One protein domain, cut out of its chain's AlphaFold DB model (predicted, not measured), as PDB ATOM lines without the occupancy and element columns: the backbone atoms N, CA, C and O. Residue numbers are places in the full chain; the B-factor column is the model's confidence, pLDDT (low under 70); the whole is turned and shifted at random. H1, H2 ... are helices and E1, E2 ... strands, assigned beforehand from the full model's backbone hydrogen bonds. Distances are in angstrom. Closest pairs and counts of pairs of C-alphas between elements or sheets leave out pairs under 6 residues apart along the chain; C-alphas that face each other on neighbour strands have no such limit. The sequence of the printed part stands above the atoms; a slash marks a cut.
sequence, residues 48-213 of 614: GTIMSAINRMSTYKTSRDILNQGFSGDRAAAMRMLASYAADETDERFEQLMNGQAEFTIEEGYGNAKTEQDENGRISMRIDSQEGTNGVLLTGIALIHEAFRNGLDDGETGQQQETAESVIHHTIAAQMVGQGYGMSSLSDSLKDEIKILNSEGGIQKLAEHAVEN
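This is residues 48 to 213 of the 614 residues of an uncharacterized protein of Salinispira pacifica (UniProt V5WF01). Helix H5 forms the core, with a small three-stranded sheet covering one side of it and the long helix H6 packed on another. H3 and H4 also pack on H5, with H2 beyond on H3, while H7 and H8 pack on H6 on the side away from H5; H1 lies at the margin and touches no helix. The printed part has 166 residues with eight named helices and three named strands, in the order H1 H2 H3 H4 E1 E2 E3 H5 H6 H7 H8; the mixed sheet runs E1 E3 E2. The class is mostly helix, and the whole is compact, with a radius of gyration of the C-alphas of 15.4 A and spans of 44 by 38 by 32 A.

H1 is residues 48 to 54, beginning at C-alpha 48 (-9.990, -45.441, -0.424). H2 is residues 59 to 68, H3 75 to 82 and H4 88 to 99, the last 16.5 A long. The strands are E1, residues 102 to 104, E2, 113 to 117, and E3, 123 to 129, which is 19.3 A long. H5, residues 135 to 148, measures 20.6 A, and H6, residues 156 to 181, measures 36.3 A from C-alpha 156 (-29.551, -39.930, 30.113). H7 is residues 188 to 197; H8, residues 202 to 213, ends at C-alpha 213 (-21.040, -52.205, 27.743).

E3 is parallel to E1, with N 103 and O 123 at 2.9 A, and antiparallel to E2 in a hairpin, with N 124 and O 116 at 2.8 A. H4 and H5 are on one face of this sheet, making two layers, helices and sheet. H5 has a height over the sheet of 8.3 A. H5 touches H3, closest at the C-alphas of Ala 78 and Gly 140, 3.8 A, at a steep tilt of 53 degrees. With residues 144 to 148 alone it touches H4, closest at the C-alphas of Thr 90 and Ala 147, 5.4 A. H2 touches H3, closest at the C-alphas of Ile 66 and Ala 76, 6.5 A. H5 and H6 form a helical hairpin at a tilt of 34 degrees, only just shallow, closest at the C-alphas of His 145 and Ser 166, 4.7 A. H6 touches H8 with residues 160 to 168 alone, closest at the C-alphas of Ala 164 and Ala 207, 4.8 A, and H7 with residues 171 to 175 alone, closest at the C-alphas of Thr 171 and Ile 194, 6.1 A. H1 and H6 are near each other. Every O i to N i+4 pair is within hydrogen-bond range in H2, H4, H6, H7 and H8; the counts are 2 of 3 in H1, 3 of 4 in H3 and 8 of 10 in H5.

The C-alphas farthest apart, those of Asn 68 and Glu 200, are 44.7 A apart. The printed part has no cut, and no link is long. The mean pLDDT of the printed part is 72.6; 56 residues are under 70, among them residues 48 to 61 and 199 to 213.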
ATOM      1  N   GLY A  48     -10.425 -46.491   0.501       31.95
ATOM      2  CA  GLY A  48      -9.990 -45.441  -0.424       31.95
ATOM      3  C   GLY A  48     -10.466 -44.036  -0.034       31.95
ATOM      4  O   GLY A  48      -9.681 -43.093  -0.125       31.95
ATOM      5  N   THR A  49     -11.706 -43.894   0.447       37.69
ATOM      6  CA  THR A  49     -12.249 -42.625   0.960       37.69
ATOM      7  C   THR A  49     -11.502 -42.200   2.222       37.69
ATOM      8  O   THR A  49     -10.970 -41.090   2.275       37.69
ATOM      9  N   ILE A  50     -11.354 -43.118   3.182       36.62
ATOM     10  CA  ILE A  50     -10.673 -42.893   4.469       36.62
ATOM     11  C   ILE A  50      -9.194 -42.516   4.249       36.62
ATOM     12  O   ILE A  50      -8.715 -41.498   4.749       36.62
ATOM     13  N   MET A  51      -8.476 -43.252   3.392       35.19
ATOM     14  CA  MET A  51      -7.099 -42.914   3.003       35.19
ATOM     15  C   MET A  51      -6.991 -41.580   2.242       35.19
ATOM     16  O   MET A  51      -5.898 -41.015   2.172       35.19
ATOM     17  N   SER A  52      -8.078 -41.051   1.670       33.91
ATOM     18  CA  SER A  52      -8.060 -39.758   0.970       33.91
ATOM     19  C   SER A  52      -8.128 -38.550   1.915       33.91
ATOM     20  O   SER A  52      -7.532 -37.521   1.590       33.91
ATOM     21  N   ALA A  53      -8.763 -38.688   3.087       35.88
ATOM     22  CA  ALA A  53      -8.795 -37.658   4.131       35.88
ATOM     23  C   ALA A  53      -7.394 -37.442   4.733       35.88
ATOM     24  O   ALA A  53      -6.843 -36.341   4.656       35.88
ATOM     25  N   ILE A  54      -6.753 -38.538   5.162       39.97
ATOM     26  CA  ILE A  54      -5.379 -38.583   5.708       39.97
ATOM     27  C   ILE A  54      -4.353 -37.890   4.780       39.97
ATOM     28  O   ILE A  54      -3.350 -37.342   5.235       39.97
ATOM     29  N   ASN A  55      -4.596 -37.876   3.465       38.47
ATOM     30  CA  ASN A  55      -3.696 -37.297   2.461       38.47
ATOM     31  C   ASN A  55      -3.935 -35.804   2.133       38.47
ATOM     32  O   ASN A  55      -3.253 -35.281   1.247       38.47
ATOM     33  N   ARG A  56      -4.887 -35.102   2.775       36.56
ATOM     34  CA  ARG A  56      -5.296 -33.739   2.353       36.56
ATOM     35  C   ARG A  56      -4.872 -32.571   3.246       36.56
ATOM     36  O   ARG A  56      -4.848 -31.445   2.748       36.56
ATOM     37  N   MET A  57      -4.486 -32.795   4.501       40.03
ATOM     38  CA  MET A  57      -4.049 -31.711   5.393       40.03
ATOM     39  C   MET A  57      -2.585 -31.301   5.132       40.03
ATOM     40  O   MET A  57      -1.736 -32.122   4.779       40.03
ATOM     41  N   SER A  58      -2.240 -30.022   5.336       49.03
ATOM     42  CA  SER A  58      -0.863 -29.515   5.160       49.03
ATOM     43  C   SER A  58       0.066 -29.897   6.329       49.03
ATOM     44  O   SER A  58       0.528 -29.042   7.082       49.03
ATOM     45  N   THR A  59       0.343 -31.196   6.478       56.25
ATOM     46  CA  THR A  59       0.974 -31.836   7.653       56.25
ATOM     47  C   THR A  59       2.166 -31.086   8.257       56.25
ATOM     48  O   THR A  59       2.252 -30.976   9.478       56.25
ATOM     49  N   TYR A  60       3.064 -30.513   7.446       56.00
ATOM     50  CA  TYR A  60       4.201 -29.728   7.949       56.00
ATOM     51  C   TYR A  60       3.789 -28.434   8.674       56.00
ATOM     52  O   TYR A  60       4.413 -28.081   9.672       56.00
ATOM     53  N   LYS A  61       2.747 -27.729   8.206       68.75
ATOM     54  CA  LYS A  61       2.235 -26.521   8.872       68.75
ATOM     55  C   LYS A  61       1.563 -26.908  10.189       68.75
ATOM     56  O   LYS A  61       2.005 -26.445  11.233       68.75
ATOM     57  N   THR A  62       0.568 -27.795  10.146       73.44
ATOM     58  CA  THR A  62      -0.208 -28.208  11.330       73.44
ATOM     59  C   THR A  62       0.702 -28.802  12.410       73.44
ATOM     60  O   THR A  62       0.673 -28.360  13.551       73.44
ATOM     61  N   SER A  63       1.616 -29.709  12.043       71.75
ATOM     62  CA  SER A  63       2.582 -30.312  12.975       71.75
ATOM     63  C   SER A  63       3.547 -29.298  13.605       71.75
ATOM     64  O   SER A  63       3.926 -29.458  14.764       71.75
ATOM     65  N   ARG A  64       3.948 -28.252  12.868       76.25
ATOM     66  CA  ARG A  64       4.774 -27.156  13.397       76.25
ATOM     67  C   ARG A  64       3.967 -26.251  14.325       76.25
ATOM     68  O   ARG A  64       4.490 -25.828  15.345       76.25
ATOM     69  N   ASP A  65       2.723 -25.952  13.973       84.31
ATOM     70  CA  ASP A  65       1.892 -25.020  14.732       84.31
ATOM     71  C   ASP A  65       1.437 -25.653  16.064       84.31
ATOM     72  O   ASP A  65       1.545 -24.993  17.093       84.31
ATOM     73  N   ILE A  66       1.142 -26.963  16.088       83.31
ATOM     74  CA  ILE A  66       0.995 -27.780  17.315       83.31
ATOM     75  C   ILE A  66       2.236 -27.660  18.223       83.31
ATOM     76  O   ILE A  66       2.112 -27.383  19.414       83.31
ATOM     77  N   LEU A  67       3.445 -27.829  17.669       83.31
ATOM     78  CA  LEU A  67       4.697 -27.716  18.436       83.31
ATOM     79  C   LEU A  67       4.955 -26.285  18.944       83.31
ATOM     80  O   LEU A  67       5.506 -26.111  20.028       83.31
ATOM     81  N   ASN A  68       4.562 -25.259  18.181       86.56
ATOM     82  CA  ASN A  68       4.678 -23.856  18.590       86.56
ATOM     83  C   ASN A  68       3.741 -23.513  19.761       86.56
ATOM     84  O   ASN A  68       4.095 -22.664  20.576       86.56
ATOM     85  N   GLN A  69       2.584 -24.178  19.852       88.00
ATOM     86  CA  GLN A  69       1.609 -24.017  20.938       88.00
ATOM     87  C   GLN A  69       2.033 -24.731  22.240       88.00
ATOM     88  O   GLN A  69       1.368 -24.617  23.264       88.00
ATOM     89  N   GLY A  70       3.170 -25.440  22.236       83.19
ATOM     90  CA  GLY A  70       3.762 -26.068  23.421       83.19
ATOM     91  C   GLY A  70       3.437 -27.553  23.594       83.19
ATOM     92  O   GLY A  70       4.073 -28.214  24.418       83.19
ATOM     93  N   PHE A  71       2.532 -28.116  22.787       83.75
ATOM     94  CA  PHE A  71       2.313 -29.560  22.755       83.75
ATOM     95  C   PHE A  71       3.610 -30.271  22.351       83.75
ATOM     96  O   PHE A  71       4.238 -29.946  21.342       83.75
ATOM     97  N   SER A  72       4.017 -31.271  23.129       81.00
ATOM     98  CA  SER A  72       5.236 -32.047  22.894       81.00
ATOM     99  C   SER A  72       5.021 -33.514  23.275       81.00
ATOM    100  O   SER A  72       3.970 -33.859  23.818       81.00
ATOM    101  N   GLY A  73       5.971 -34.385  22.914       79.56
ATOM    102  CA  GLY A  73       5.843 -35.834  23.099       79.56
ATOM    103  C   GLY A  73       4.520 -36.370  22.547       79.56
ATOM    104  O   GLY A  73       4.139 -36.060  21.413       79.56
ATOM    105  N   ASP A  74       3.813 -37.119  23.384       75.62
ATOM    106  CA  ASP A  74       2.620 -37.867  22.995       75.62
ATOM    107  C   ASP A  74       1.393 -36.959  22.840       75.62
ATOM    108  O   ASP A  74       0.602 -37.163  21.920       75.62
ATOM    109  N   ARG A  75       1.318 -35.842  23.586       80.38
ATOM    110  CA  ARG A  75       0.310 -34.787  23.346       80.38
ATOM    111  C   ARG A  75       0.423 -34.227  21.925       80.38
ATOM    112  O   ARG A  75      -0.580 -34.024  21.247       80.38
ATOM    113  N   ALA A  76       1.645 -34.047  21.418       79.81
ATOM    114  CA  ALA A  76       1.855 -33.625  20.032       79.81
ATOM    115  C   ALA A  76       1.557 -34.728  18.998       79.81
ATOM    116  O   ALA A  76       1.443 -34.420  17.814       79.81
ATOM    117  N   ALA A  77       1.483 -36.003  19.386       76.81
ATOM    118  CA  ALA A  77       1.060 -37.086  18.500       76.81
ATOM    119  C   ALA A  77      -0.470 -37.205  18.463       76.81
ATOM    120  O   ALA A  77      -1.037 -37.181  17.373       76.81
ATOM    121  N   ALA A  78      -1.126 -37.199  19.626       82.88
ATOM    122  CA  ALA A  78      -2.580 -37.187  19.749       82.88
ATOM    123  C   ALA A  78      -3.202 -35.988  19.003       82.88
ATOM    124  O   ALA A  78      -4.047 -36.183  18.133       82.88
ATOM    125  N   MET A  79      -2.669 -34.770  19.188       84.31
ATOM    126  CA  MET A  79      -3.100 -33.573  18.439       84.31
ATOM    127  C   MET A  79      -2.941 -33.686  16.912       84.31
ATOM    128  O   MET A  79      -3.631 -32.994  16.169       84.31
ATOM    129  N   ARG A  80      -2.033 -34.536  16.410       79.12
ATOM    130  CA  ARG A  80      -1.905 -34.805  14.964       79.12
ATOM    131  C   ARG A  80      -2.904 -35.849  14.481       79.12
ATOM    132  O   ARG A  80      -3.272 -35.790  13.313       79.12
ATOM    133  N   MET A  81      -3.298 -36.797  15.332       79.81
ATOM    134  CA  MET A  81      -4.329 -37.789  15.014       79.81
ATOM    135  C   MET A  81      -5.706 -37.126  14.966       79.81
ATOM    136  O   MET A  81      -6.373 -37.257  13.945       79.81
ATOM    137  N   LEU A  82      -6.043 -36.321  15.980       81.00
ATOM    138  CA  LEU A  82      -7.248 -35.484  16.021       81.00
ATOM    139  C   LEU A  82      -7.373 -34.628  14.743       81.00
ATOM    140  O   LEU A  82      -8.277 -34.838  13.942       81.00
ATOM    141  N   ALA A  83      -6.364 -33.797  14.447       79.12
ATOM    142  CA  ALA A  83      -6.300 -32.953  13.241       79.12
ATOM    143  C   ALA A  83      -6.104 -33.703  11.897       79.12
ATOM    144  O   ALA A  83      -5.799 -33.079  10.874       79.12
ATOM    145  N   SER A  84      -6.186 -35.037  11.901       68.88
ATOM    146  CA  SER A  84      -6.179 -35.888  10.701       68.88
ATOM    147  C   SER A  84      -7.420 -36.785  10.599       68.88
ATOM    148  O   SER A  84      -7.515 -37.548   9.635       68.88
ATOM    149  N   TYR A  85      -8.335 -36.721  11.572       74.06
ATOM    150  CA  TYR A  85      -9.558 -37.520  11.607       74.06
ATOM    151  C   TYR A  85     -10.649 -36.927  10.703       74.06
ATOM    152  O   TYR A  85     -11.234 -37.657   9.905       74.06
ATOM    153  N   ALA A  86     -10.804 -35.595  10.733       68.44
ATOM    154  CA  ALA A  86     -11.673 -34.810   9.849       68.44
ATOM    155  C   ALA A  86     -13.175 -35.159   9.949       68.44
ATOM    156  O   ALA A  86     -13.850 -35.345   8.932       68.44
ATOM    157  N   ALA A  87     -13.672 -35.222  11.185       71.88
ATOM    158  CA  ALA A  87     -15.077 -35.000  11.540       71.88
ATOM    159  C   ALA A  87     -15.228 -33.607  12.185       71.88
ATOM    160  O   ALA A  87     -14.246 -33.088  12.730       71.88
ATOM    161  N   ASP A  88     -16.420 -33.010  12.129       75.94
ATOM    162  CA  ASP A  88     -16.649 -31.612  12.534       75.94
ATOM    163  C   ASP A  88     -16.310 -31.398  14.026       75.94
ATOM    164  O   ASP A  88     -15.645 -30.429  14.387       75.94
ATOM    165  N   GLU A  89     -16.639 -32.380  14.864       83.69
ATOM    166  CA  GLU A  89     -16.376 -32.446  16.304       83.69
ATOM    167  C   GLU A  89     -14.863 -32.494  16.590       83.69
ATOM    168  O   GLU A  89     -14.344 -31.788  17.457       83.69
ATOM    169  N   THR A  90     -14.110 -33.273  15.801       78.81
ATOM    170  CA  THR A  90     -12.643 -33.359  15.930       78.81
ATOM    171  C   THR A  90     -11.916 -32.105  15.454       78.81
ATOM    172  O   THR A  90     -10.887 -31.747  16.035       78.81
ATOM    173  N   ASP A  91     -12.439 -31.423  14.431       81.69
ATOM    174  CA  ASP A  91     -11.871 -30.170  13.932       81.69
ATOM    175  C   ASP A  91     -12.196 -29.007  14.894       81.69
ATOM    176  O   ASP A  91     -11.293 -28.229  15.219       81.69
ATOM    177  N   GLU A  92     -13.414 -28.932  15.453       86.50
ATOM    178  CA  GLU A  92     -13.742 -27.980  16.526       86.50
ATOM    179  C   GLU A  92     -12.881 -28.230  17.772       86.50
ATOM    180  O   GLU A  92     -12.218 -27.306  18.257       86.50
ATOM    181  N   ARG A  93     -12.817 -29.474  18.269       91.19
ATOM    182  CA  ARG A  93     -11.998 -29.821  19.440       91.19
ATOM    183  C   ARG A  93     -10.529 -29.450  19.227       91.19
ATOM    184  O   ARG A  93      -9.872 -28.956  20.148       91.19
ATOM    185  N   PHE A  94     -10.010 -29.627  18.010       91.50
ATOM    186  CA  PHE A  94      -8.663 -29.196  17.650       91.50
ATOM    187  C   PHE A  94      -8.494 -27.667  17.690       91.50
ATOM    188  O   PHE A  94      -7.494 -27.193  18.237       91.50
ATOM    189  N   GLU A  95      -9.440 -26.879  17.164       91.06
ATOM    190  CA  GLU A  95      -9.373 -25.412  17.254       91.06
ATOM    191  C   GLU A  95      -9.485 -24.916  18.706       91.06
ATOM    192  O   GLU A  95      -8.682 -24.075  19.121       91.06
ATOM    193  N   GLN A  96     -10.387 -25.483  19.515       92.50
ATOM    194  CA  GLN A  96     -10.517 -25.164  20.942       92.50
ATOM    195  C   GLN A  96      -9.201 -25.417  21.707       92.50
ATOM    196  O   GLN A  96      -8.741 -24.549  22.457       92.50
ATOM    197  N   LEU A  97      -8.557 -26.569  21.477       93.25
ATOM    198  CA  LEU A  97      -7.258 -26.935  22.060       93.25
ATOM    199  C   LEU A  97      -6.110 -26.036  21.572       93.25
ATOM    200  O   LEU A  97      -5.215 -25.685  22.343       93.25
ATOM    201  N   MET A  98      -6.125 -25.627  20.302       92.12
ATOM    202  CA  MET A  98      -5.135 -24.697  19.750       92.12
ATOM    203  C   MET A  98      -5.319 -23.258  20.257       92.12
ATOM    204  O   MET A  98      -4.330 -22.535  20.380       92.12
ATOM    205  N   ASN A  99      -6.546 -22.850  20.590       90.94
ATOM    206  CA  ASN A  99      -6.864 -21.526  21.136       90.94
ATOM    207  C   ASN A  99      -6.753 -21.446  22.673       90.94
ATOM    208  O   ASN A  99      -6.740 -20.343  23.220       90.94
ATOM    209  N   GLY A 100      -6.660 -22.583  23.375       87.88
ATOM    210  CA  GLY A 100      -6.670 -22.650  24.844       87.88
ATOM    211  C   GLY A 100      -8.062 -22.500  25.473       87.88
ATOM    212  O   GLY A 100      -8.171 -22.175  26.655       87.88
ATOM    213  N   GLN A 101      -9.115 -22.712  24.675       88.62
ATOM    214  CA  GLN A 101     -10.509 -22.816  25.125       88.62
ATOM    215  C   GLN A 101     -10.822 -24.221  25.660       88.62
ATOM    216  O   GLN A 101     -11.690 -24.371  26.511       88.62
ATOM    217  N   ALA A 102     -10.065 -25.223  25.214       91.62
ATOM    218  CA  ALA A 102     -10.003 -26.535  25.838       91.62
ATOM    219  C   ALA A 102      -8.562 -26.859  26.268       91.62
ATOM    220  O   ALA A 102      -7.605 -26.260  25.764       91.62
ATOM    221  N   GLU A 103      -8.392 -27.839  27.153       92.81
ATOM    222  CA  GLU A 103      -7.094 -28.442  27.478       92.81
ATOM    223  C   GLU A 103      -7.206 -29.954  27.691       92.81
ATOM    224  O   GLU A 103      -8.265 -30.450  28.064       92.81
ATOM    225  N   PHE A 104      -6.107 -30.690  27.492       90.81
ATOM    226  CA  PHE A 104      -6.040 -32.102  27.877       90.81
ATOM    227  C   PHE A 104      -4.772 -32.443  28.654       90.81
ATOM    228  O   PHE A 104      -3.666 -31.976  28.324       90.81
ATOM    229  N   THR A 105      -4.922 -33.284  29.675       86.44
ATOM    230  CA  THR A 105      -3.813 -33.960  30.347       86.44
ATOM    231  C   THR A 105      -3.531 -35.322  29.711       86.44
ATOM    232  O   THR A 105      -4.309 -35.856  28.927       86.44
ATOM    233  N   ILE A 106      -2.338 -35.844  29.993       81.06
ATOM    234  CA  ILE A 106      -2.038 -37.271  29.870       81.06
ATOM    235  C   ILE A 106      -1.426 -37.644  31.209       81.06
ATOM    236  O   ILE A 106      -0.478 -36.969  31.633       81.06
ATOM    237  N   GLU A 107      -1.971 -38.676  31.835       77.75
ATOM    238  CA  GLU A 107      -1.567 -39.211  33.137       77.75
ATOM    239  C   GLU A 107      -1.246 -40.715  32.999       77.75
ATOM    240  O   GLU A 107      -1.435 -41.292  31.926       77.75
ATOM    241  N   GLU A 108      -0.668 -41.353  34.018       64.19
ATOM    242  CA  GLU A 108      -0.359 -42.797  33.998       64.19
ATOM    243  C   GLU A 108      -1.547 -43.565  34.597       64.19
ATOM    244  O   GLU A 108      -1.937 -43.285  35.729       64.19
ATOM    245  N   GLY A 109      -2.137 -44.518  33.864       60.97
ATOM    246  CA  GLY A 109      -3.329 -45.226  34.344       60.97
ATOM    247  C   GLY A 109      -3.851 -46.327  33.417       60.97
ATOM    248  O   GLY A 109      -3.137 -46.837  32.553       60.97
ATOM    249  N   TYR A 110      -5.107 -46.733  33.621       56.62
ATOM    250  CA  TYR A 110      -5.657 -47.967  33.040       56.62
ATOM    251  C   TYR A 110      -6.279 -47.829  31.640       56.62
ATOM    252  O   TYR A 110      -6.663 -48.842  31.055       56.62
ATOM    253  N   GLY A 111      -6.295 -46.632  31.044       55.25
ATOM    254  CA  GLY A 111      -6.863 -46.386  29.709       55.25
ATOM    255  C   GLY A 111      -8.189 -45.625  29.697       55.25
ATOM    256  O   GLY A 111      -8.757 -45.447  28.622       55.25
ATOM    257  N   ASN A 112      -8.669 -45.192  30.863       63.53
ATOM    258  CA  ASN A 112      -9.869 -44.376  31.006       63.53
ATOM    259  C   ASN A 112      -9.621 -42.950  30.480       63.53
ATOM    260  O   ASN A 112      -8.484 -42.482  30.381       63.53
ATOM    261  N   ALA A 113     -10.700 -42.239  30.176       72.56
ATOM    262  CA  ALA A 113     -10.672 -40.817  29.875       72.56
ATOM    263  C   ALA A 113     -11.967 -40.156  30.378       72.56
ATOM    264  O   ALA A 113     -12.948 -40.852  30.649       72.56
ATOM    265  N   LYS A 114     -11.943 -38.835  30.577       79.31
ATOM    266  CA  LYS A 114     -13.102 -38.038  31.012       79.31
ATOM    267  C   LYS A 114     -13.038 -36.655  30.373       79.31
ATOM    268  O   LYS A 114     -11.975 -36.030  30.403       79.31
ATOM    269  N   THR A 115     -14.173 -36.159  29.892       82.31
ATOM    270  CA  THR A 115     -14.364 -34.786  29.408       82.31
ATOM    271  C   THR A 115     -15.332 -34.050  30.330       82.31
ATOM    272  O   THR A 115     -16.392 -34.575  30.651       82.31
ATOM    273  N   GLU A 116     -14.984 -32.831  30.737       82.75
ATOM    274  CA  GLU A 116     -15.786 -31.972  31.619       82.75
ATOM    275  C   GLU A 116     -15.793 -30.532  31.083       82.75
ATOM    276  O   GLU A 116     -14.775 -30.060  30.569       82.75
ATOM    277  N   GLN A 117     -16.916 -29.822  31.209       85.81
ATOM    278  CA  GLN A 117     -17.077 -28.421  30.809       85.81
ATOM    279  C   GLN A 117     -17.323 -27.528  32.037       85.81
ATOM    280  O   GLN A 117     -18.173 -27.830  32.871       85.81
ATOM    281  N   ASP A 118     -16.585 -26.421  32.159       78.62
ATOM    282  CA  ASP A 118     -16.751 -25.463  33.260       78.62
ATOM    283  C   ASP A 118     -17.885 -24.445  33.013       78.62
ATOM    284  O   ASP A 118     -18.388 -24.289  31.899       78.62
ATOM    285  N   GLU A 119     -18.245 -23.675  34.049       73.00
ATOM    286  CA  GLU A 119     -19.270 -22.611  33.992       73.00
ATOM    287  C   GLU A 119     -19.012 -21.520  32.922       73.00
ATOM    288  O   GLU A 119     -19.888 -20.700  32.637       73.00
ATOM    289  N   ASN A 120     -17.806 -21.467  32.344       78.62
ATOM    290  CA  ASN A 120     -17.388 -20.508  31.322       78.62
ATOM    291  C   ASN A 120     -17.362 -21.123  29.908       78.62
ATOM    292  O   ASN A 120     -16.991 -20.425  28.958       78.62
ATOM    293  N   GLY A 121     -17.723 -22.402  29.754       80.31
ATOM    294  CA  GLY A 121     -17.639 -23.146  28.494       80.31
ATOM    295  C   GLY A 121     -16.216 -23.577  28.114       80.31
ATOM    296  O   GLY A 121     -15.941 -23.821  26.937       80.31
ATOM    297  N   ARG A 122     -15.281 -23.629  29.073       87.56
ATOM    298  CA  ARG A 122     -13.936 -24.196  28.885       87.56
ATOM    299  C   ARG A 122     -13.990 -25.696  29.155       87.56
ATOM    300  O   ARG A 122     -14.531 -26.113  30.171       87.56
ATOM    301  N   ILE A 123     -13.380 -26.491  28.277       88.75
ATOM    302  CA  ILE A 123     -13.465 -27.959  28.341       88.75
ATOM    303  C   ILE A 123     -12.120 -28.575  28.746       88.75
ATOM    304  O   ILE A 123     -11.088 -28.307  28.125       88.75
ATOM    305  N   SER A 124     -12.123 -29.414  29.778       88.44
ATOM    306  CA  SER A 124     -10.964 -30.164  30.267       88.44
ATOM    307  C   SER A 124     -11.123 -31.656  29.995       88.44
ATOM    308  O   SER A 124     -12.162 -32.237  30.291       88.44
ATOM    309  N   MET A 125     -10.074 -32.278  29.451       89.38
ATOM    310  CA  MET A 125     -10.021 -33.715  29.171       89.38
ATOM    311  C   MET A 125      -8.894 -34.386  29.965       89.38
ATOM    312  O   MET A 125      -7.728 -34.000  29.822       89.38
ATOM    313  N   ARG A 126      -9.206 -35.423  30.747       83.38
ATOM    314  CA  ARG A 126      -8.206 -36.342  31.319       83.38
ATOM    315  C   ARG A 126      -8.070 -37.553  30.401       83.38
ATOM    316  O   ARG A 126      -9.081 -38.094  29.969       83.38
ATOM    317  N   ILE A 127      -6.841 -37.979  30.104       82.69
ATOM    318  CA  ILE A 127      -6.569 -39.196  29.323       82.69
ATOM    319  C   ILE A 127      -5.519 -40.035  30.053       82.69
ATOM    320  O   ILE A 127      -4.357 -39.631  30.170       82.69
ATOM    321  N   ASP A 128      -5.908 -41.224  30.497       70.69
ATOM    322  CA  ASP A 128      -5.035 -42.128  31.236       70.69
ATOM    323  C   ASP A 128      -4.260 -43.009  30.250       70.69
ATOM    324  O   ASP A 128      -4.811 -43.869  29.562       70.69
ATOM    325  N   SER A 129      -2.949 -42.806  30.157       64.25
ATOM    326  CA  SER A 129      -2.094 -43.575  29.256       64.25
ATOM    327  C   SER A 129      -1.741 -44.949  29.836       64.25
ATOM    328  O   SER A 129      -1.142 -45.060  30.906       64.25
ATOM    329  N   GLN A 130      -2.079 -46.004  29.087       57.34
ATOM    330  CA  GLN A 130      -1.683 -47.382  29.393       57.34
ATOM    331  C   GLN A 130      -0.179 -47.601  29.160       57.34
ATOM    332  O   GLN A 130       0.349 -47.265  28.092       57.34
ATOM    333  N   GLU A 131       0.500 -48.260  30.107       46.22
ATOM    334  CA  GLU A 131       1.879 -48.730  29.920       46.22
ATOM    335  C   GLU A 131       1.978 -49.710  28.736       46.22
ATOM    336  O   GLU A 131       1.506 -50.847  28.786       46.22
ATOM    337  N   GLY A 132       2.656 -49.308  27.658       51.41
ATOM    338  CA  GLY A 132       2.867 -50.193  26.517       51.41
ATOM    339  C   GLY A 132       3.622 -49.562  25.355       51.41
ATOM    340  O   GLY A 132       3.732 -48.346  25.220       51.41
ATOM    341  N   THR A 133       4.112 -50.405  24.443       45.38
ATOM    342  CA  THR A 133       4.913 -49.991  23.275       45.38
ATOM    343  C   THR A 133       4.158 -49.153  22.233       45.38
ATOM    344  O   THR A 133       4.785 -48.690  21.282       45.38
ATOM    345  N   ASN A 134       2.847 -48.940  22.403       57.97
ATOM    346  CA  ASN A 134       1.991 -48.163  21.501       57.97
ATOM    347  C   ASN A 134       1.161 -47.075  22.215       57.97
ATOM    348  O   ASN A 134       0.261 -46.523  21.585       57.97
ATOM    349  N   GLY A 135       1.438 -46.740  23.486       63.50
ATOM    350  CA  GLY A 135       0.608 -45.813  24.286       63.50
ATOM    351  C   GLY A 135       0.312 -44.469  23.598       63.50
ATOM    352  O   GLY A 135      -0.800 -43.958  23.678       63.50
ATOM    353  N   VAL A 136       1.258 -43.970  22.798       68.31
ATOM    354  CA  VAL A 136       1.132 -42.776  21.940       68.31
ATOM    355  C   VAL A 136      -0.058 -42.838  20.967       68.31
ATOM    356  O   VAL A 136      -0.730 -41.835  20.740       68.31
ATOM    357  N   LEU A 137      -0.313 -44.010  20.372       71.56
ATOM    358  CA  LEU A 137      -1.411 -44.232  19.424       71.56
ATOM    359  C   LEU A 137      -2.742 -44.431  20.154       71.56
ATOM    360  O   LEU A 137      -3.760 -43.922  19.696       71.56
ATOM    361  N   LEU A 138      -2.728 -45.115  21.304       74.06
ATOM    362  CA  LEU A 138      -3.913 -45.307  22.148       74.06
ATOM    363  C   LEU A 138      -4.399 -43.970  22.730       74.06
ATOM    364  O   LEU A 138      -5.576 -43.655  22.622       74.06
ATOM    365  N   THR A 139      -3.481 -43.121  23.199       78.62
ATOM    366  CA  THR A 139      -3.764 -41.731  23.611       78.62
ATOM    367  C   THR A 139      -4.429 -40.931  22.487       78.62
ATOM    368  O   THR A 139      -5.343 -40.150  22.724       78.62
ATOM    369  N   GLY A 140      -3.982 -41.117  21.240       81.75
ATOM    370  CA  GLY A 140      -4.578 -40.451  20.083       81.75
ATOM    371  C   GLY A 140      -5.955 -40.989  19.683       81.75
ATOM    372  O   GLY A 140      -6.701 -40.258  19.045       81.75
ATOM    373  N   ILE A 141      -6.294 -42.229  20.051       82.12
ATOM    374  CA  ILE A 141      -7.645 -42.798  19.910       82.12
ATOM    375  C   ILE A 141      -8.550 -42.269  21.032       82.12
ATOM    376  O   ILE A 141      -9.656 -41.824  20.749       82.12
ATOM    377  N   ALA A 142      -8.059 -42.224  22.276       85.00
ATOM    378  CA  ALA A 142      -8.780 -41.645  23.412       85.00
ATOM    379  C   ALA A 142      -9.096 -40.153  23.200       85.00
ATOM    380  O   ALA A 142     -10.241 -39.754  23.348       85.00
ATOM    381  N   LEU A 143      -8.143 -39.342  22.715       87.12
ATOM    382  CA  LEU A 143      -8.407 -37.931  22.380       87.12
ATOM    383  C   LEU A 143      -9.441 -37.759  21.249       87.12
ATOM    384  O   LEU A 143     -10.015 -36.684  21.110       87.12
ATOM    385  N   ILE A 144      -9.676 -38.794  20.433       84.75
ATOM    386  CA  ILE A 144     -10.769 -38.802  19.452       84.75
ATOM    387  C   ILE A 144     -12.095 -39.212  20.113       84.75
ATOM    388  O   ILE A 144     -13.104 -38.649  19.726       84.75
ATOM    389  N   HIS A 145     -12.122 -40.088  21.128       88.06
ATOM    390  CA  HIS A 145     -13.330 -40.328  21.944       88.06
ATOM    391  C   HIS A 145     -13.774 -39.031  22.647       88.06
ATOM    392  O   HIS A 145     -14.881 -38.554  22.422       88.06
ATOM    393  N   GLU A 146     -12.861 -38.377  23.373       87.69
ATOM    394  CA  GLU A 146     -13.101 -37.105  24.082       87.69
ATOM    395  C   GLU A 146     -13.467 -35.915  23.164       87.69
ATOM    396  O   GLU A 146     -13.860 -34.839  23.626       87.69
ATOM    397  N   ALA A 147     -13.330 -36.063  21.843       87.56
ATOM    398  CA  ALA A 147     -13.785 -35.054  20.892       87.56
ATOM    399  C   ALA A 147     -15.309 -35.069  20.684       87.56
ATOM    400  O   ALA A 147     -15.862 -34.016  20.387       87.56
ATOM    401  N   PHE A 148     -15.963 -36.222  20.867       85.81
ATOM    402  CA  PHE A 148     -17.416 -36.403  20.713       85.81
ATOM    403  C   PHE A 148     -18.188 -36.292  22.038       85.81
ATOM    404  O   PHE A 148     -19.413 -36.285  22.034       85.81
ATOM    405  N   ARG A 149     -17.480 -36.149  23.165       83.75
ATOM    406  CA  ARG A 149     -18.054 -35.763  24.460       83.75
ATOM    407  C   ARG A 149     -18.187 -34.246  24.554       83.75
ATOM    408  O   ARG A 149     -17.200 -33.552  24.320       83.75
ATOM    409  N   ASN A 150     -19.329 -33.690  24.945       81.38
ATOM    410  CA  ASN A 150     -19.466 -32.235  25.096       81.38
ATOM    411  C   ASN A 150     -19.019 -31.725  26.490       81.38
ATOM    412  O   ASN A 150     -18.558 -30.583  26.615       81.38
ATOM    413  N   GLY A 151     -19.046 -32.600  27.503       76.44
ATOM    414  CA  GLY A 151     -18.594 -32.339  28.877       76.44
ATOM    415  C   GLY A 151     -19.647 -31.736  29.818       76.44
ATOM    416  O   GLY A 151     -19.294 -31.346  30.930       76.44
ATOM    417  N   LEU A 152     -20.898 -31.629  29.378       76.69
ATOM    418  CA  LEU A 152     -22.072 -31.249  30.163       76.69
ATOM    419  C   LEU A 152     -22.823 -32.497  30.647       76.69
ATOM    420  O   LEU A 152     -22.532 -33.625  30.243       76.69
ATOM    421  N   ASP A 153     -23.831 -32.265  31.486       72.50
ATOM    422  CA  ASP A 153     -24.895 -33.231  31.721       72.50
ATOM    423  C   ASP A 153     -26.159 -32.834  30.949       72.50
ATOM    424  O   ASP A 153     -26.961 -32.020  31.409       72.50
ATOM    425  N   ASP A 154     -26.313 -33.409  29.754       59.25
ATOM    426  CA  ASP A 154     -27.503 -33.256  28.905       59.25
ATOM    427  C   ASP A 154     -28.563 -34.354  29.178       59.25
ATOM    428  O   ASP A 154     -29.497 -34.544  28.392       59.25
ATOM    429  N   GLY A 155     -28.444 -35.070  30.306       50.72
ATOM    430  CA  GLY A 155     -29.349 -36.137  30.734       50.72
ATOM    431  C   GLY A 155     -29.118 -37.474  30.022       50.72
ATOM    432  O   GLY A 155     -28.373 -37.566  29.048       50.72
ATOM    433  N   GLU A 156     -29.786 -38.527  30.502       53.41
ATOM    434  CA  GLU A 156     -29.551 -39.930  30.113       53.41
ATOM    435  C   GLU A 156     -29.483 -40.152  28.592       53.41
ATOM    436  O   GLU A 156     -28.494 -40.680  28.090       53.41
ATOM    437  N   THR A 157     -30.484 -39.694  27.829       58.47
ATOM    438  CA  THR A 157     -30.501 -39.855  26.364       58.47
ATOM    439  C   THR A 157     -29.356 -39.098  25.677       58.47
ATOM    440  O   THR A 157     -28.831 -39.568  24.668       58.47
ATOM    441  N   GLY A 158     -28.943 -37.950  26.225       59.12
ATOM    442  CA  GLY A 158     -27.770 -37.206  25.768       59.12
ATOM    443  C   GLY A 158     -26.481 -37.981  26.039       59.12
ATOM    444  O   GLY A 158     -25.700 -38.213  25.118       59.12
ATOM    445  N   GLN A 159     -26.301 -38.481  27.266       62.12
ATOM    446  CA  GLN A 159     -25.134 -39.285  27.645       62.12
ATOM    447  C   GLN A 159     -25.050 -40.606  26.872       62.12
ATOM    448  O   GLN A 159     -23.959 -40.996  26.454       62.12
ATOM    449  N   GLN A 160     -26.173 -41.284  26.622       60.94
ATOM    450  CA  GLN A 160     -26.234 -42.483  25.781       60.94
ATOM    451  C   GLN A 160     -25.871 -42.161  24.323       60.94
ATOM    452  O   GLN A 160     -25.072 -42.890  23.729       60.94
ATOM    453  N   GLN A 161     -26.383 -41.059  23.756       67.12
ATOM    454  CA  GLN A 161     -26.023 -40.626  22.403       67.12
ATOM    455  C   GLN A 161     -24.527 -40.287  22.306       67.12
ATOM    456  O   GLN A 161     -23.844 -40.825  21.435       67.12
ATOM    457  N   GLU A 162     -23.990 -39.470  23.215       68.75
ATOM    458  CA  GLU A 162     -22.563 -39.126  23.227       68.75
ATOM    459  C   GLU A 162     -21.673 -40.342  23.468       68.75
ATOM    460  O   GLU A 162     -20.618 -40.457  22.847       68.75
ATOM    461  N   THR A 163     -22.089 -41.287  24.316       73.81
ATOM    462  CA  THR A 163     -21.358 -42.546  24.528       73.81
ATOM    463  C   THR A 163     -21.329 -43.370  23.244       73.81
ATOM    464  O   THR A 163     -20.252 -43.775  22.804       73.81
ATOM    465  N   ALA A 164     -22.477 -43.563  22.590       71.38
ATOM    466  CA  ALA A 164     -22.566 -44.310  21.340       71.38
ATOM    467  C   ALA A 164     -21.756 -43.655  20.206       71.38
ATOM    468  O   ALA A 164     -20.994 -44.343  19.524       71.38
ATOM    469  N   GLU A 165     -21.858 -42.336  20.024       73.69
ATOM    470  CA  GLU A 165     -21.093 -41.597  19.014       73.69
ATOM    471  C   GLU A 165     -19.585 -41.638  19.311       73.69
ATOM    472  O   GLU A 165     -18.793 -41.990  18.430       73.69
ATOM    473  N   SER A 166     -19.174 -41.410  20.562       80.62
ATOM    474  CA  SER A 166     -17.763 -41.461  20.971       80.62
ATOM    475  C   SER A 166     -17.154 -42.864  20.809       80.62
ATOM    476  O   SER A 166     -15.998 -42.991  20.388       80.62
ATOM    477  N   VAL A 167     -17.909 -43.940  21.078       79.50
ATOM    478  CA  VAL A 167     -17.469 -45.330  20.836       79.50
ATOM    479  C   VAL A 167     -17.406 -45.647  19.336       79.50
ATOM    480  O   VAL A 167     -16.395 -46.182  18.864       79.50
ATOM    481  N   ILE A 168     -18.419 -45.269  18.545       78.19
ATOM    482  CA  ILE A 168     -18.384 -45.413  17.078       78.19
ATOM    483  C   ILE A 168     -17.125 -44.751  16.512       78.19
ATOM    484  O   ILE A 168     -16.352 -45.380  15.775       78.19
ATOM    485  N   HIS A 169     -16.875 -43.502  16.896       79.19
ATOM    486  CA  HIS A 169     -15.774 -42.730  16.348       79.19
ATOM    487  C   HIS A 169     -14.398 -43.190  16.856       79.19
ATOM    488  O   HIS A 169     -13.464 -43.254  16.039       79.19
ATOM    489  N   HIS A 170     -14.260 -43.637  18.114       84.62
ATOM    490  CA  HIS A 170     -12.995 -44.209  18.594       84.62
ATOM    491  C   HIS A 170     -12.688 -45.591  17.999       84.62
ATOM    492  O   HIS A 170     -11.526 -45.876  17.700       84.62
ATOM    493  N   THR A 171     -13.703 -46.396  17.665       78.19
ATOM    494  CA  THR A 171     -13.507 -47.709  17.023       78.19
ATOM    495  C   THR A 171     -13.081 -47.533  15.566       78.19
ATOM    496  O   THR A 171     -12.196 -48.234  15.068       78.19
ATOM    497  N   ILE A 172     -13.646 -46.535  14.871       76.38
ATOM    498  CA  ILE A 172     -13.196 -46.114  13.536       76.38
ATOM    499  C   ILE A 172     -11.740 -45.616  13.590       76.38
ATOM    500  O   ILE A 172     -10.926 -46.020  12.753       76.38
ATOM    501  N   ALA A 173     -11.372 -44.807  14.592       73.81
ATOM    502  CA  ALA A 173      -9.992 -44.351  14.788       73.81
ATOM    503  C   ALA A 173      -9.029 -45.523  15.060       73.81
ATOM    504  O   ALA A 173      -7.969 -45.620  14.433       73.81
ATOM    505  N   ALA A 174      -9.421 -46.461  15.923       76.81
ATOM    506  CA  ALA A 174      -8.678 -47.685  16.196       76.81
ATOM    507  C   ALA A 174      -8.522 -48.550  14.936       76.81
ATOM    508  O   ALA A 174      -7.429 -49.046  14.666       76.81
ATOM    509  N   GLN A 175      -9.554 -48.662  14.096       78.00
ATOM    510  CA  GLN A 175      -9.466 -49.349  12.808       78.00
ATOM    511  C   GLN A 175      -8.477 -48.669  11.850       78.00
ATOM    512  O   GLN A 175      -7.690 -49.358  11.196       78.00
ATOM    513  N   MET A 176      -8.463 -47.335  11.782       70.56
ATOM    514  CA  MET A 176      -7.488 -46.582  10.980       70.56
ATOM    515  C   MET A 176      -6.051 -46.823  11.471       70.56
ATOM    516  O   MET A 176      -5.158 -47.088  10.661       70.56
ATOM    517  N   VAL A 177      -5.828 -46.814  12.790       70.00
ATOM    518  CA  VAL A 177      -4.531 -47.143  13.406       70.00
ATOM    519  C   VAL A 177      -4.138 -48.598  13.127       70.00
ATOM    520  O   VAL A 177      -3.024 -48.853  12.669       70.00
ATOM    521  N   GLY A 178      -5.054 -49.550  13.303       68.88
ATOM    522  CA  GLY A 178      -4.835 -50.974  13.041       68.88
ATOM    523  C   GLY A 178      -4.535 -51.297  11.572       68.88
ATOM    524  O   GLY A 178      -3.752 -52.206  11.290       68.88
ATOM    525  N   GLN A 179      -5.078 -50.525  10.626       71.81
ATOM    526  CA  GLN A 179      -4.733 -50.616   9.202       71.81
ATOM    527  C   GLN A 179      -3.373 -49.968   8.878       71.81
ATOM    528  O   GLN A 179      -2.616 -50.520   8.078       71.81
ATOM    529  N   GLY A 180      -3.044 -48.823   9.487       64.00
ATOM    530  CA  GLY A 180      -1.803 -48.081   9.214       64.00
ATOM    531  C   GLY A 180      -0.549 -48.638   9.901       64.00
ATOM    532  O   GLY A 180       0.528 -48.652   9.305       64.00
ATOM    533  N   TYR A 181      -0.691 -49.118  11.138       65.69
ATOM    534  CA  TYR A 181       0.395 -49.577  12.016       65.69
ATOM    535  C   TYR A 181       0.311 -51.078  12.354       65.69
ATOM    536  O   TYR A 181       1.215 -51.629  12.983       65.69
ATOM    537  N   GLY A 182      -0.738 -51.759  11.881       72.88
ATOM    538  CA  GLY A 182      -0.997 -53.182  12.102       72.88
ATOM    539  C   GLY A 182      -1.824 -53.434  13.363       72.88
ATOM    540  O   GLY A 182      -1.604 -52.807  14.395       72.88
ATOM    541  N   MET A 183      -2.747 -54.401  13.312       76.44
ATOM    542  CA  MET A 183      -3.672 -54.713  14.420       76.44
ATOM    543  C   MET A 183      -2.972 -55.057  15.749       76.44
ATOM    544  O   MET A 183      -3.569 -54.918  16.806       76.44
ATOM    545  N   SER A 184      -1.696 -55.457  15.728       78.50
ATOM    546  CA  SER A 184      -0.862 -55.649  16.926       78.50
ATOM    547  C   SER A 184      -0.471 -54.351  17.656       78.50
ATOM    548  O   SER A 184       0.256 -54.421  18.643       78.50
ATOM    549  N   SER A 185      -0.896 -53.181  17.167       70.69
ATOM    550  CA  SER A 185      -0.727 -51.886  17.844       70.69
ATOM    551  C   SER A 185      -1.865 -51.535  18.816       70.69
ATOM    552  O   SER A 185      -1.694 -50.633  19.632       70.69
ATOM    553  N   LEU A 186      -2.991 -52.255  18.756       73.25
ATOM    554  CA  LEU A 186      -4.207 -52.004  19.541       73.25
ATOM    555  C   LEU A 186      -4.283 -52.885  20.804       73.25
ATOM    556  O   LEU A 186      -3.693 -53.974  20.833       73.25
ATOM    557  N   SER A 187      -5.080 -52.473  21.799       74.94
ATOM    558  CA  SER A 187      -5.563 -53.339  22.895       74.94
ATOM    559  C   SER A 187      -6.455 -54.466  22.351       74.94
ATOM    560  O   SER A 187      -6.821 -54.451  21.175       74.94
ATOM    561  N   ASP A 188      -6.764 -55.501  23.137       77.19
ATOM    562  CA  ASP A 188      -7.679 -56.559  22.671       77.19
ATOM    563  C   ASP A 188      -9.153 -56.102  22.644       77.19
ATOM    564  O   ASP A 188      -9.837 -56.467  21.693       77.19
ATOM    565  N   SER A 189      -9.589 -55.198  23.536       74.06
ATOM    566  CA  SER A 189     -10.929 -54.572  23.501       74.06
ATOM    567  C   SER A 189     -11.227 -53.891  22.159       74.06
ATOM    568  O   SER A 189     -12.132 -54.311  21.441       74.06
ATOM    569  N   LEU A 190     -10.347 -52.980  21.727       76.44
ATOM    570  CA  LEU A 190     -10.450 -52.301  20.432       76.44
ATOM    571  C   LEU A 190     -10.463 -53.301  19.257       76.44
ATOM    572  O   LEU A 190     -11.047 -53.032  18.211       76.44
ATOM    573  N   LYS A 191      -9.829 -54.481  19.382       82.44
ATOM    574  CA  LYS A 191      -9.908 -55.529  18.342       82.44
ATOM    575  C   LYS A 191     -11.256 -56.244  18.331       82.44
ATOM    576  O   LYS A 191     -11.594 -56.802  17.288       82.44
ATOM    577  N   ASP A 192     -11.970 -56.301  19.449       80.81
ATOM    578  CA  ASP A 192     -13.302 -56.894  19.561       80.81
ATOM    579  C   ASP A 192     -14.391 -55.920  19.088       80.81
ATOM    580  O   ASP A 192     -15.167 -56.291  18.205       80.81
ATOM    581  N   GLU A 193     -14.344 -54.647  19.488       78.88
ATOM    582  CA  GLU A 193     -15.174 -53.570  18.914       78.88
ATOM    583  C   GLU A 193     -15.035 -53.501  17.381       78.88
ATOM    584  O   GLU A 193     -16.021 -53.460  16.645       78.88
ATOM    585  N   ILE A 194     -13.805 -53.596  16.854       77.62
ATOM    586  CA  ILE A 194     -13.559 -53.632  15.404       77.62
ATOM    587  C   ILE A 194     -14.204 -54.866  14.743       77.62
ATOM    588  O   ILE A 194     -14.610 -54.789  13.581       77.62
ATOM    589  N   LYS A 195     -14.364 -56.007  15.432       81.12
ATOM    590  CA  LYS A 195     -15.122 -57.154  14.884       81.12
ATOM    591  C   LYS A 195     -16.621 -56.855  14.838       81.12
ATOM    592  O   LYS A 195     -17.264 -57.259  13.870       81.12
ATOM    593  N   ILE A 196     -17.151 -56.133  15.826       74.56
ATOM    594  CA  ILE A 196     -18.547 -55.673  15.861       74.56
ATOM    595  C   ILE A 196     -18.794 -54.681  14.714       74.56
ATOM    596  O   ILE A 196     -19.678 -54.923  13.889       74.56
ATOM    597  N   LEU A 197     -17.937 -53.666  14.555       72.75
ATOM    598  CA  LEU A 197     -17.998 -52.663  13.483       72.75
ATOM    599  C   LEU A 197     -17.948 -53.268  12.067       72.75
ATOM    600  O   LEU A 197     -18.608 -52.771  11.156       72.75
ATOM    601  N   ASN A 198     -17.191 -54.355  11.868       74.06
ATOM    602  CA  ASN A 198     -17.115 -55.071  10.584       74.06
ATOM    603  C   ASN A 198     -18.170 -56.188  10.427       74.06
ATOM    604  O   ASN A 198     -18.106 -56.957   9.463       74.06
ATOM    605  N   SER A 199     -19.126 -56.310  11.353       68.12
ATOM    606  CA  SER A 199     -20.221 -57.282  11.263       68.12
ATOM    607  C   SER A 199     -21.402 -56.767  10.423       68.12
ATOM    608  O   SER A 199     -21.490 -55.593  10.059       68.12
ATOM    609  N   GLU A 200     -22.343 -57.654  10.088       59.50
ATOM    610  CA  GLU A 200     -23.598 -57.261   9.439       59.50
ATOM    611  C   GLU A 200     -24.440 -56.406  10.401       59.50
ATOM    612  O   GLU A 200     -24.845 -56.889  11.460       59.50
ATOM    613  N   GLY A 201     -24.678 -55.140  10.038       58.59
ATOM    614  CA  GLY A 201     -25.263 -54.124  10.926       58.59
ATOM    615  C   GLY A 201     -24.245 -53.390  11.812       58.59
ATOM    616  O   GLY A 201     -24.646 -52.737  12.764       58.59
ATOM    617  N   GLY A 202     -22.942 -53.489  11.526       63.06
ATOM    618  CA  GLY A 202     -21.870 -53.184  12.480       63.06
ATOM    619  C   GLY A 202     -21.851 -51.807  13.156       63.06
ATOM    620  O   GLY A 202     -21.429 -51.744  14.302       63.06
ATOM    621  N   ILE A 203     -22.327 -50.723  12.526       66.75
ATOM    622  CA  ILE A 203     -22.444 -49.412  13.209       66.75
ATOM    623  C   ILE A 203     -23.586 -49.432  14.232       66.75
ATOM    624  O   ILE A 203     -23.390 -49.014  15.366       66.75
ATOM    625  N   GLN A 204     -24.754 -49.969  13.859       64.38
ATOM    626  CA  GLN A 204     -25.888 -50.132  14.774       64.38
ATOM    627  C   GLN A 204     -25.493 -51.036  15.949       64.38
ATOM    628  O   GLN A 204     -25.667 -50.652  17.094       64.38
ATOM    629  N   LYS A 205     -24.851 -52.174  15.666       64.06
ATOM    630  CA  LYS A 205     -24.367 -53.102  16.701       64.06
ATOM    631  C   LYS A 205     -23.262 -52.544  17.581       64.06
ATOM    632  O   LYS A 205     -23.076 -53.036  18.685       64.06
ATOM    633  N   LEU A 206     -22.510 -51.559  17.099       66.38
ATOM    634  CA  LEU A 206     -21.516 -50.864  17.905       66.38
ATOM    635  C   LEU A 206     -22.165 -49.796  18.797       66.38
ATOM    636  O   LEU A 206     -21.702 -49.618  19.914       66.38
ATOM    637  N   ALA A 207     -23.249 -49.148  18.353       61.66
ATOM    638  CA  ALA A 207     -24.082 -48.305  19.216       61.66
ATOM    639  C   ALA A 207     -24.797 -49.133  20.297       61.66
ATOM    640  O   ALA A 207     -24.721 -48.789  21.470       61.66
ATOM    641  N   GLU A 208     -25.418 -50.255  19.912       65.69
ATOM    642  CA  GLU A 208     -26.022 -51.235  20.829       65.69
ATOM    643  C   GLU A 208     -24.970 -51.716  21.846       65.69
ATOM    644  O   GLU A 208     -25.161 -51.561  23.045       65.69
ATOM    645  N   HIS A 209     -23.795 -52.164  21.385       68.75
ATOM    646  CA  HIS A 209     -22.687 -52.561  22.263       68.75
ATOM    647  C   HIS A 209     -22.197 -51.429  23.181       68.75
ATOM    648  O   HIS A 209     -21.871 -51.705  24.332       68.75
ATOM    649  N   ALA A 210     -22.146 -50.179  22.707       67.88
ATOM    650  CA  ALA A 210     -21.753 -49.033  23.525       67.88
ATOM    651  C   ALA A 210     -22.742 -48.798  24.674       67.88
ATOM    652  O   ALA A 210     -22.318 -48.710  25.821       67.88
ATOM    653  N   VAL A 211     -24.046 -48.777  24.384       58.56
ATOM    654  CA  VAL A 211     -25.100 -48.623  25.401       58.56
ATOM    655  C   VAL A 211     -25.202 -49.862  26.308       58.56
ATOM    656  O   VAL A 211     -25.569 -49.741  27.467       58.56
ATOM    657  N   GLU A 212     -24.808 -51.050  25.851       58.09
ATOM    658  CA  GLU A 212     -24.786 -52.267  26.682       58.09
ATOM    659  C   GLU A 212     -23.501 -52.459  27.527       58.09
ATOM    660  O   GLU A 212     -23.506 -53.294  28.430       58.09
ATOM    661  N   ASN A 213     -22.364 -51.820  27.195       59.12
ATOM    662  CA  ASN A 213     -21.040 -52.205  27.743       59.12
ATOM    663  C   ASN A 213     -20.101 -51.039  28.117       59.12
ATOM    664  O   ASN A 213     -19.036 -51.299  28.682       59.12
TER     665      ASN A 213